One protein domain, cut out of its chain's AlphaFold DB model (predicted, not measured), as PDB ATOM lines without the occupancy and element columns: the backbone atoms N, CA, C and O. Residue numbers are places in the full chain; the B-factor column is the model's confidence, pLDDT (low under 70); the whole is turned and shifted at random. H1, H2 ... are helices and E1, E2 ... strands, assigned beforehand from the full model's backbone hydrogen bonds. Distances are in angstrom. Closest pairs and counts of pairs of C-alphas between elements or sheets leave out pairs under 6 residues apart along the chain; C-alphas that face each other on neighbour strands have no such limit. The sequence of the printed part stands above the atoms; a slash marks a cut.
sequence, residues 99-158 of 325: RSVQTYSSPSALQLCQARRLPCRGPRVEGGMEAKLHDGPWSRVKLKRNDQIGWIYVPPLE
ATOM      1  N   ARG A  99     -55.282  -6.613  39.187       86.31
ATOM      2  CA  ARG A  99     -53.837  -6.778  39.352       86.31
ATOM      3  C   ARG A  99     -53.137  -5.440  39.591       86.31
ATOM      4  O   ARG A  99     -52.322  -5.339  40.507       86.31
ATOM      5  N   SER A 100     -53.460  -4.415  38.801       85.62
ATOM      6  CA  SER A 100     -52.910  -3.065  38.979       85.62
ATOM      7  C   SER A 100     -53.310  -2.480  40.331       85.62
ATOM      8  O   SER A 100     -52.460  -1.966  41.053       85.62
ATOM      9  N   VAL A 101     -54.576  -2.633  40.724       84.25
ATOM     10  CA  VAL A 101     -55.076  -2.160  42.024       84.25
ATOM     11  C   VAL A 101     -54.363  -2.864  43.180       84.25
ATOM     12  O   VAL A 101     -53.872  -2.204  44.090       84.25
ATOM     13  N   GLN A 102     -54.216  -4.189  43.137       81.75
ATOM     14  CA  GLN A 102     -53.484  -4.938  44.167       81.75
ATOM     15  C   GLN A 102     -52.013  -4.511  44.257       81.75
ATOM     16  O   GLN A 102     -51.461  -4.443  45.352       81.75
ATOM     17  N   THR A 103     -51.399  -4.178  43.120       79.62
ATOM     18  CA  THR A 103     -49.995  -3.752  43.055       79.62
ATOM     19  C   THR A 103     -49.783  -2.334  43.597       79.62
ATOM     20  O   THR A 103     -48.732  -2.065  44.171       79.62
ATOM     21  N   TYR A 104     -50.760  -1.432  43.439       78.69
ATOM     22  CA  TYR A 104     -50.579   0.009  43.683       78.69
ATOM     23  C   TYR A 104     -51.557   0.641  44.680       78.69
ATOM     24  O   TYR A 104     -51.553   1.857  44.853       78.69
ATOM     25  N   SER A 105     -52.386  -0.154  45.355       75.62
ATOM     26  CA  SER A 105     -53.404   0.348  46.297       75.62
ATOM     27  C   SER A 105     -52.841   1.088  47.516       75.62
ATOM     28  O   SER A 105     -53.574   1.838  48.155       75.62
ATOM     29  N   SER A 106     -51.557   0.916  47.846       73.38
ATOM     30  CA  SER A 106     -50.892   1.678  48.903       73.38
ATOM     31  C   SER A 106     -49.414   1.936  48.583       73.38
ATOM     32  O   SER A 106     -48.772   1.108  47.933       73.38
ATOM     33  N   PRO A 107     -48.805   3.020  49.110       69.19
ATOM     34  CA  PRO A 107     -47.354   3.221  49.022       69.19
ATOM     35  C   PRO A 107     -46.560   2.050  49.612       69.19
ATOM     36  O   PRO A 107     -45.505   1.685  49.100       69.19
ATOM     37  N   SER A 108     -47.113   1.402  50.643       75.38
ATOM     38  CA  SER A 108     -46.527   0.225  51.285       75.38
ATOM     39  C   SER A 108     -46.521  -1.028  50.399       75.38
ATOM     40  O   SER A 108     -45.866  -2.010  50.752       75.38
ATOM     41  N   ALA A 109     -47.197  -1.006  49.247       79.44
ATOM     42  CA  ALA A 109     -47.055  -2.031  48.220       79.44
ATOM     43  C   ALA A 109     -45.700  -1.939  47.488       79.44
ATOM     44  O   ALA A 109     -45.225  -2.934  46.940       79.44
ATOM     45  N   LEU A 110     -45.035  -0.778  47.528       88.06
ATOM     46  CA  LEU A 110     -43.705  -0.580  46.956       88.06
ATOM     47  C   LEU A 110     -42.612  -0.975  47.956       88.06
ATOM     48  O   LEU A 110     -42.706  -0.712  49.156       88.06
ATOM     49  N   GLN A 111     -41.536  -1.574  47.450       92.25
ATOM     50  CA  GLN A 111     -40.359  -1.957  48.234       92.25
ATOM     51  C   GLN A 111     -39.143  -1.123  47.831       92.25
ATOM     52  O   GLN A 111     -38.906  -0.896  46.643       92.25
ATOM     53  N   LEU A 112     -38.351  -0.699  48.819       94.88
ATOM     54  CA  LEU A 112     -37.116   0.052  48.608       94.88
ATOM     55  C   LEU A 112     -35.926  -0.893  48.387       94.88
ATOM     56  O   LEU A 112     -35.300  -1.388  49.321       94.88
ATOM     57  N   CYS A 113     -35.573  -1.120  47.136       96.31
ATOM     58  CA  CYS A 113     -34.502  -2.008  46.709       96.31
ATOM     59  C   CYS A 113     -33.138  -1.314  46.752       96.31
ATOM     60  O   CYS A 113     -32.982  -0.182  46.303       96.31
ATOM     61  N   GLN A 114     -32.098  -2.009  47.218       95.44
ATOM     62  CA  GLN A 114     -30.729  -1.473  47.159       95.44
ATOM     63  C   GLN A 114     -30.198  -1.388  45.718       95.44
ATOM     64  O   GLN A 114     -29.414  -0.501  45.389       95.44
ATOM     65  N   ALA A 115     -30.657  -2.287  44.844       95.88
ATOM     66  CA  ALA A 115     -30.270  -2.365  43.441       95.88
ATOM     67  C   ALA A 115     -31.499  -2.530  42.536       95.88
ATOM     68  O   ALA A 115     -32.544  -3.007  42.978       95.88
ATOM     69  N   ARG A 116     -31.343  -2.187  41.251       95.50
ATOM     70  CA  ARG A 116     -32.364  -2.324  40.196       95.50
ATOM     71  C   ARG A 116     -32.541  -3.775  39.739       95.50
ATOM     72  O   ARG A 116     -32.329  -4.095  38.574       95.50
ATOM     73  N   ARG A 117     -32.864  -4.678  40.665       94.88
ATOM     74  CA  ARG A 117     -33.129  -6.086  40.349       94.88
ATOM     75  C   ARG A 117     -34.323  -6.616  41.123       94.88
ATOM     76  O   ARG A 117     -34.533  -6.253  42.279       94.88
ATOM     77  N   LEU A 118     -35.041  -7.536  40.491       92.19
ATOM     78  CA  LEU A 118     -36.032  -8.380  41.145       92.19
ATOM     79  C   LEU A 118     -35.430  -9.773  41.424       92.19
ATOM     80  O   LEU A 118     -34.533 -10.193  40.691       92.19
ATOM     81  N   PRO A 119     -35.898 -10.495  42.461       91.94
ATOM     82  CA  PRO A 119     -36.837 -10.035  43.480       91.94
ATOM     83  C   PRO A 119     -36.188  -9.018  44.429       91.94
ATOM     84  O   PRO A 119     -35.012  -9.116  44.785       91.94
ATOM     85  N   CYS A 120     -36.984  -8.043  44.852       89.88
ATOM     86  CA  CYS A 120     -36.597  -7.077  45.865       89.88
ATOM     87  C   CYS A 120     -36.961  -7.611  47.255       89.88
ATOM     88  O   CYS A 120     -37.983  -8.269  47.426       89.88
ATOM     89  N   ARG A 121     -36.103  -7.375  48.251       89.12
ATOM     90  CA  ARG A 121     -36.352  -7.745  49.661       89.12
ATOM     91  C   ARG A 121     -36.139  -6.562  50.605       89.12
ATOM     92  O   ARG A 121     -35.733  -6.730  51.749       89.12
ATOM     93  N   GLY A 122     -36.330  -5.359  50.079       92.12
ATOM     94  CA  GLY A 122     -36.179  -4.128  50.836       92.12
ATOM     95  C   GLY A 122     -37.355  -3.845  51.767       92.12
ATOM     96  O   GLY A 122     -38.401  -4.491  51.648       92.12
ATOM     97  N   PRO A 123     -37.212  -2.861  52.672       92.19
ATOM     98  CA  PRO A 123     -38.331  -2.391  53.475       92.19
ATOM     99  C   PRO A 123     -39.434  -1.820  52.573       92.19
ATOM    100  O   PRO A 123     -39.167  -1.332  51.471       92.19
ATOM    101  N   ARG A 124     -40.681  -1.875  53.049       89.81
ATOM    102  CA  ARG A 124     -41.805  -1.205  52.386       89.81
ATOM    103  C   ARG A 124     -41.607   0.309  52.427       89.81
ATOM    104  O   ARG A 124     -41.053   0.843  53.387       89.81
ATOM    105  N   VAL A 125     -42.060   0.992  51.385       87.06
ATOM    106  CA  VAL A 125     -42.045   2.453  51.332       87.06
ATOM    107  C   VAL A 125     -43.194   2.984  52.188       87.06
ATOM    108  O   VAL A 125     -44.363   2.738  51.905       87.06
ATOM    109  N   GLU A 126     -42.856   3.710  53.249       82.69
ATOM    110  CA  GLU A 126     -43.822   4.345  54.147       82.69
ATOM    111  C   GLU A 126     -43.603   5.862  54.180       82.69
ATOM    112  O   GLU A 126     -42.471   6.337  54.304       82.69
ATOM    113  N   GLY A 127     -44.697   6.625  54.113       78.38
ATOM    114  CA  GLY A 127     -44.666   8.088  54.150       78.38
ATOM    115  C   GLY A 127     -44.272   8.741  52.821       78.38
ATOM    116  O   GLY A 127     -44.376   8.149  51.748       78.38
ATOM    117  N   GLY A 128     -43.841  10.002  52.899       80.38
ATOM    118  CA  GLY A 128     -43.420  10.777  51.733       80.38
ATOM    119  C   GLY A 128     -42.049  10.362  51.192       80.38
ATOM    120  O   GLY A 128     -41.143   9.991  51.947       80.38
ATOM    121  N   MET A 129     -41.872  10.509  49.880       86.38
ATOM    122  CA  MET A 129     -40.612  10.230  49.195       86.38
ATOM    123  C   MET A 129     -40.217  11.366  48.251       86.38
ATOM    124  O   MET A 129     -41.051  12.046  47.654       86.38
ATOM    125  N   GLU A 130     -38.915  11.571  48.114       86.00
ATOM    126  CA  GLU A 130     -38.342  12.481  47.131       86.00
ATOM    127  C   GLU A 130     -37.775  11.661  45.974       86.00
ATOM    128  O   GLU A 130     -36.886  10.825  46.166       86.00
ATOM    129  N   ALA A 131     -38.288  11.886  44.768       85.25
ATOM    130  CA  ALA A 131     -37.798  11.195  43.588       85.25
ATOM    131  C   ALA A 131     -36.496  11.858  43.118       85.25
ATOM    132  O   ALA A 131     -36.429  13.072  42.956       85.25
ATOM    133  N   LYS A 132     -35.445  11.060  42.899       85.62
ATOM    134  CA  LYS A 132     -34.118  11.541  42.473       85.62
ATOM    135  C   LYS A 132     -33.857  11.246  40.999       85.62
ATOM    136  O   LYS A 132     -33.411  12.117  40.256       85.62
ATOM    137  N   LEU A 133     -34.148  10.024  40.558       85.38
ATOM    138  CA  LEU A 133     -33.872   9.553  39.197       85.38
ATOM    139  C   LEU A 133     -34.929   8.534  38.764       85.38
ATOM    140  O   LEU A 133     -35.251   7.650  39.541       85.38
ATOM    141  N   HIS A 134     -35.418   8.620  37.532       84.06
ATOM    142  CA  HIS A 134     -36.177   7.569  36.852       84.06
ATOM    143  C   HIS A 134     -35.317   6.924  35.772       84.06
ATOM    144  O   HIS A 134     -34.659   7.645  35.012       84.06
ATOM    145  N   ASP A 135     -35.350   5.605  35.657       83.81
ATOM    146  CA  ASP A 135     -34.738   4.873  34.555       83.81
ATOM    147  C   ASP A 135     -35.508   3.574  34.279       83.81
ATOM    148  O   ASP A 135     -35.511   2.649  35.097       83.81
ATOM    149  N   GLY A 136     -36.193   3.523  33.135       87.38
ATOM    150  CA  GLY A 136     -37.115   2.440  32.799       87.38
ATOM    151  C   GLY A 136     -38.187   2.259  33.885       87.38
ATOM    152  O   GLY A 136     -38.765   3.243  34.332       87.38
ATOM    153  N   PRO A 137     -38.454   1.029  34.357       89.56
ATOM    154  CA  PRO A 137     -39.433   0.777  35.415       89.56
ATOM    155  C   PRO A 137     -38.882   1.045  36.827       89.56
ATOM    156  O   PRO A 137     -39.443   0.565  37.808       89.56
ATOM    157  N   TRP A 138     -37.751   1.740  36.968       92.94
ATOM    158  CA  TRP A 138     -37.103   1.965  38.258       92.94
ATOM    159  C   TRP A 138     -37.035   3.448  38.598       92.94
ATOM    160  O   TRP A 138     -36.592   4.264  37.793       92.94
ATOM    161  N   SER A 139     -37.375   3.794  39.838       91.56
ATOM    162  CA  SER A 139     -37.162   5.140  40.378       91.56
ATOM    163  C   SER A 139     -36.230   5.088  41.576       91.56
ATOM    164  O   SER A 139     -36.509   4.404  42.554       91.56
ATOM    165  N   ARG A 140     -35.123   5.828  41.539       93.75
ATOM    166  CA  ARG A 140     -34.305   6.095  42.719       93.75
ATOM    167  C   ARG A 140     -34.995   7.160  43.554       93.75
ATOM    168  O   ARG A 140     -35.244   8.261  43.060       93.75
ATOM    169  N   VAL A 141     -35.264   6.849  44.812       92.50
ATOM    170  CA  VAL A 141     -35.986   7.717  45.745       92.50
ATOM    171  C   VAL A 141     -35.211   7.870  47.048       92.50
ATOM    172  O   VAL A 141     -34.401   7.011  47.403       92.50
ATOM    173  N   LYS A 142     -35.460   8.975  47.750       92.00
ATOM    174  CA  LYS A 142     -35.039   9.214  49.130       92.00
ATOM    175  C   LYS A 142     -36.285   9.236  50.016       92.00
ATOM    176  O   LYS A 142     -37.188  10.036  49.777       92.00
ATOM    177  N   LEU A 143     -36.352   8.363  51.014       90.19
ATOM    178  CA  LEU A 143     -37.457   8.335  51.973       90.19
ATOM    179  C   LEU A 143     -37.316   9.492  52.963       90.19
ATOM    180  O   LEU A 143     -36.240   9.696  53.519       90.19
ATOM    181  N   LYS A 144     -38.396  10.239  53.220       86.88
ATOM    182  CA  LYS A 144     -38.342  11.399  54.129       86.88
ATOM    183  C   LYS A 144     -38.178  11.018  55.600       86.88
ATOM    184  O   LYS A 144     -37.624  11.790  56.367       86.88
ATOM    185  N   ARG A 145     -38.679   9.848  56.005       86.69
ATOM    186  CA  ARG A 145     -38.724   9.436  57.417       86.69
ATOM    187  C   ARG A 145     -37.343   9.135  58.006       86.69
ATOM    188  O   ARG A 145     -37.142   9.330  59.198       86.69
ATOM    189  N   ASN A 146     -36.431   8.600  57.201       91.12
ATOM    190  CA  ASN A 146     -35.145   8.067  57.665       91.12
ATOM    191  C   ASN A 146     -33.985   8.350  56.697       91.12
ATOM    192  O   ASN A 146     -32.942   7.709  56.792       91.12
ATOM    193  N   ASP A 147     -34.194   9.246  55.728       92.56
ATOM    194  CA  ASP A 147     -33.232   9.622  54.690       92.56
ATOM    195  C   ASP A 147     -32.668   8.459  53.846       92.56
ATOM    196  O   ASP A 147     -31.708   8.652  53.094       92.56
ATOM    197  N   GLN A 148     -33.267   7.262  53.902       94.81
ATOM    198  CA  GLN A 148     -32.792   6.107  53.143       94.81
ATOM    199  C   GLN A 148     -32.964   6.330  51.643       94.81
ATOM    200  O   GLN A 148     -34.030   6.725  51.168       94.81
ATOM    201  N   ILE A 149     -31.907   6.028  50.890       95.38
ATOM    202  CA  ILE A 149     -31.894   6.116  49.433       95.38
ATOM    203  C   ILE A 149     -31.898   4.707  48.855       95.38
ATOM    204  O   ILE A 149     -31.068   3.875  49.216       95.38
ATOM    205  N   GLY A 150     -32.785   4.463  47.900       95.75
ATOM    206  CA  GLY A 150     -32.868   3.191  47.194       95.75
ATOM    207  C   GLY A 150     -33.683   3.310  45.918       95.75
ATOM    208  O   GLY A 150     -33.988   4.410  45.462       95.75
ATOM    209  N   TRP A 151     -34.009   2.172  45.330       96.12
ATOM    210  CA  TRP A 151     -34.743   2.036  44.084       96.12
ATOM    211  C   TRP A 151     -36.109   1.423  44.348       96.12
ATOM    212  O   TRP A 151     -36.199   0.396  45.002       96.12
ATOM    213  N   ILE A 152     -37.165   2.002  43.803       93.19
ATOM    214  CA  ILE A 152     -38.492   1.392  43.762       93.19
ATOM    215  C   ILE A 152     -38.748   0.876  42.350       93.19
ATOM    216  O   ILE A 152     -38.393   1.538  41.370       93.19
ATOM    217  N   TYR A 153     -39.333  -0.313  42.252       91.12
ATOM    218  CA  TYR A 153     -39.811  -0.862  40.988       91.12
ATOM    219  C   TYR A 153     -41.247  -0.384  40.761       91.12
ATOM    220  O   TYR A 153     -42.129  -0.679  41.562       91.12
ATOM    221  N   VAL A 154     -41.462   0.369  39.687       87.69
ATOM    222  CA  VAL A 154     -42.757   0.892  39.247       87.69
ATOM    223  C   VAL A 154     -42.968   0.397  37.815       87.69
ATOM    224  O   VAL A 154     -42.584   1.087  36.864       87.69
ATOM    225  N   PRO A 155     -43.465  -0.841  37.628       81.38
ATOM    226  CA  PRO A 155     -43.700  -1.367  36.295       81.38
ATOM    227  C   PRO A 155     -44.689  -0.480  35.529       81.38
ATOM    228  O   PRO A 155     -45.618   0.070  36.129       81.38
ATOM    229  N   PRO A 156     -44.525  -0.345  34.202       76.25
ATOM    230  CA  PRO A 156     -45.497   0.376  33.397       76.25
ATOM    231  C   PRO A 156     -46.880  -0.253  33.581       76.25
ATOM    232  O   PRO A 156     -47.011  -1.477  33.650       76.25
ATOM    233  N   LEU A 157     -47.907   0.589  33.661       76.06
ATOM    234  CA  LEU A 157     -49.284   0.121  33.576       76.06
ATOM    235  C   LEU A 157     -49.492  -0.507  32.191       76.06
ATOM    236  O   LEU A 157     -48.997   0.031  31.199       76.06
ATOM    237  N   GLU A 158     -50.192  -1.646  32.141       72.62
ATOM    238  CA  GLU A 158     -50.436  -2.418  30.906       72.62
ATOM    239  C   GLU A 158     -51.051  -1.538  29.803       72.62
ATOM    240  O   GLU A 158     -50.695  -1.672  28.636       72.62
TER     241      GLU A 158
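What this domain is: This is residues 99 to 158 of the 325 residues of an uncharacterized protein of Caulobacter radicis (UniProt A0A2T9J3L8). A small, strongly twisted wall of three antiparallel strands, E1, E2 and E3, has a long stretch with no named element, residues 105 to 128, that passes out beyond the E3 side of the wall and comes back to begin E1. The short helix H1 lies off the sheet at one end of the longest axis, and the last residues, 154 to 158, run toward that same end. The printed part has 60 residues with one named helix and three named strands, in the order H1, E1, E2, E3; the sheet's order is E1, E2, E3. Under half of the residues are in named elements, and the class is mixed, helices and strands. The whole is compact, with a radius of gyration of the C-alphas of 10.8 A and spans of 31 by 21 by 19 A.

Where its parts are: E1, the longest strand, holds residues 129 to 135 and is 16.7 A from first to last C-alpha; it begins at C-alpha 129, (-40.612, 10.230, 49.195). E2 holds residues 138 to 143 and is 15.1 A long. E3 holds residues 149 to 153, is 13.5 A long and ends at C-alpha 153, (-39.811, -0.862, 40.988). H1 holds residues 99 to 104, is 8.7 A long and begins at C-alpha 99, (-53.837, -6.778, 39.352).

How they stand to each other: E1, E2 and E3 form a meander, each strand the antiparallel neighbour of the one before. E2 is the inner strand, and E1 and E3 are the edge strands. E1 and E2 are a hairpin, with 159 degrees between their directions; the C-alphas of His 134 and Ser 139 face each other at 4.4 A. Across this pair, N 130 and O 142 are 2.8 A apart and N 140 and O 133 are 2.7 A apart, within hydrogen-bond range. E2 and E3 are also a hairpin, with 140 degrees between their directions; the C-alphas of Arg 140 and Trp 151 face each other at 4.3 A. Here N 141 and O 150 are 2.8 A apart and N 152 and O 139 are 2.8 A apart, within hydrogen-bond range. The sheet's C-alphas lie up to 4.5 A off the best plane through them. H1 is not on the sheet, with 0 pairs of C-alphas within 10 A, and it is apart from E2 and from E3. In H1 every O i to N i+4 pair is within hydrogen-bond range.

The domain as a whole: The two C-alphas farthest apart are those of Asn 146 and Glu 158, at 32.6 A, while the first and last printed C-alphas, of Arg 99 and Glu 158, are 10.1 A apart. The printed part has no cut. The link from H1 to E1 is long, with 24 residues, and those from E1 to E2 and from E2 to E3 are tight, with 2 and 5 residues. The mean pLDDT of the printed part is 87.2, and one residue, Pro 107, is under 70.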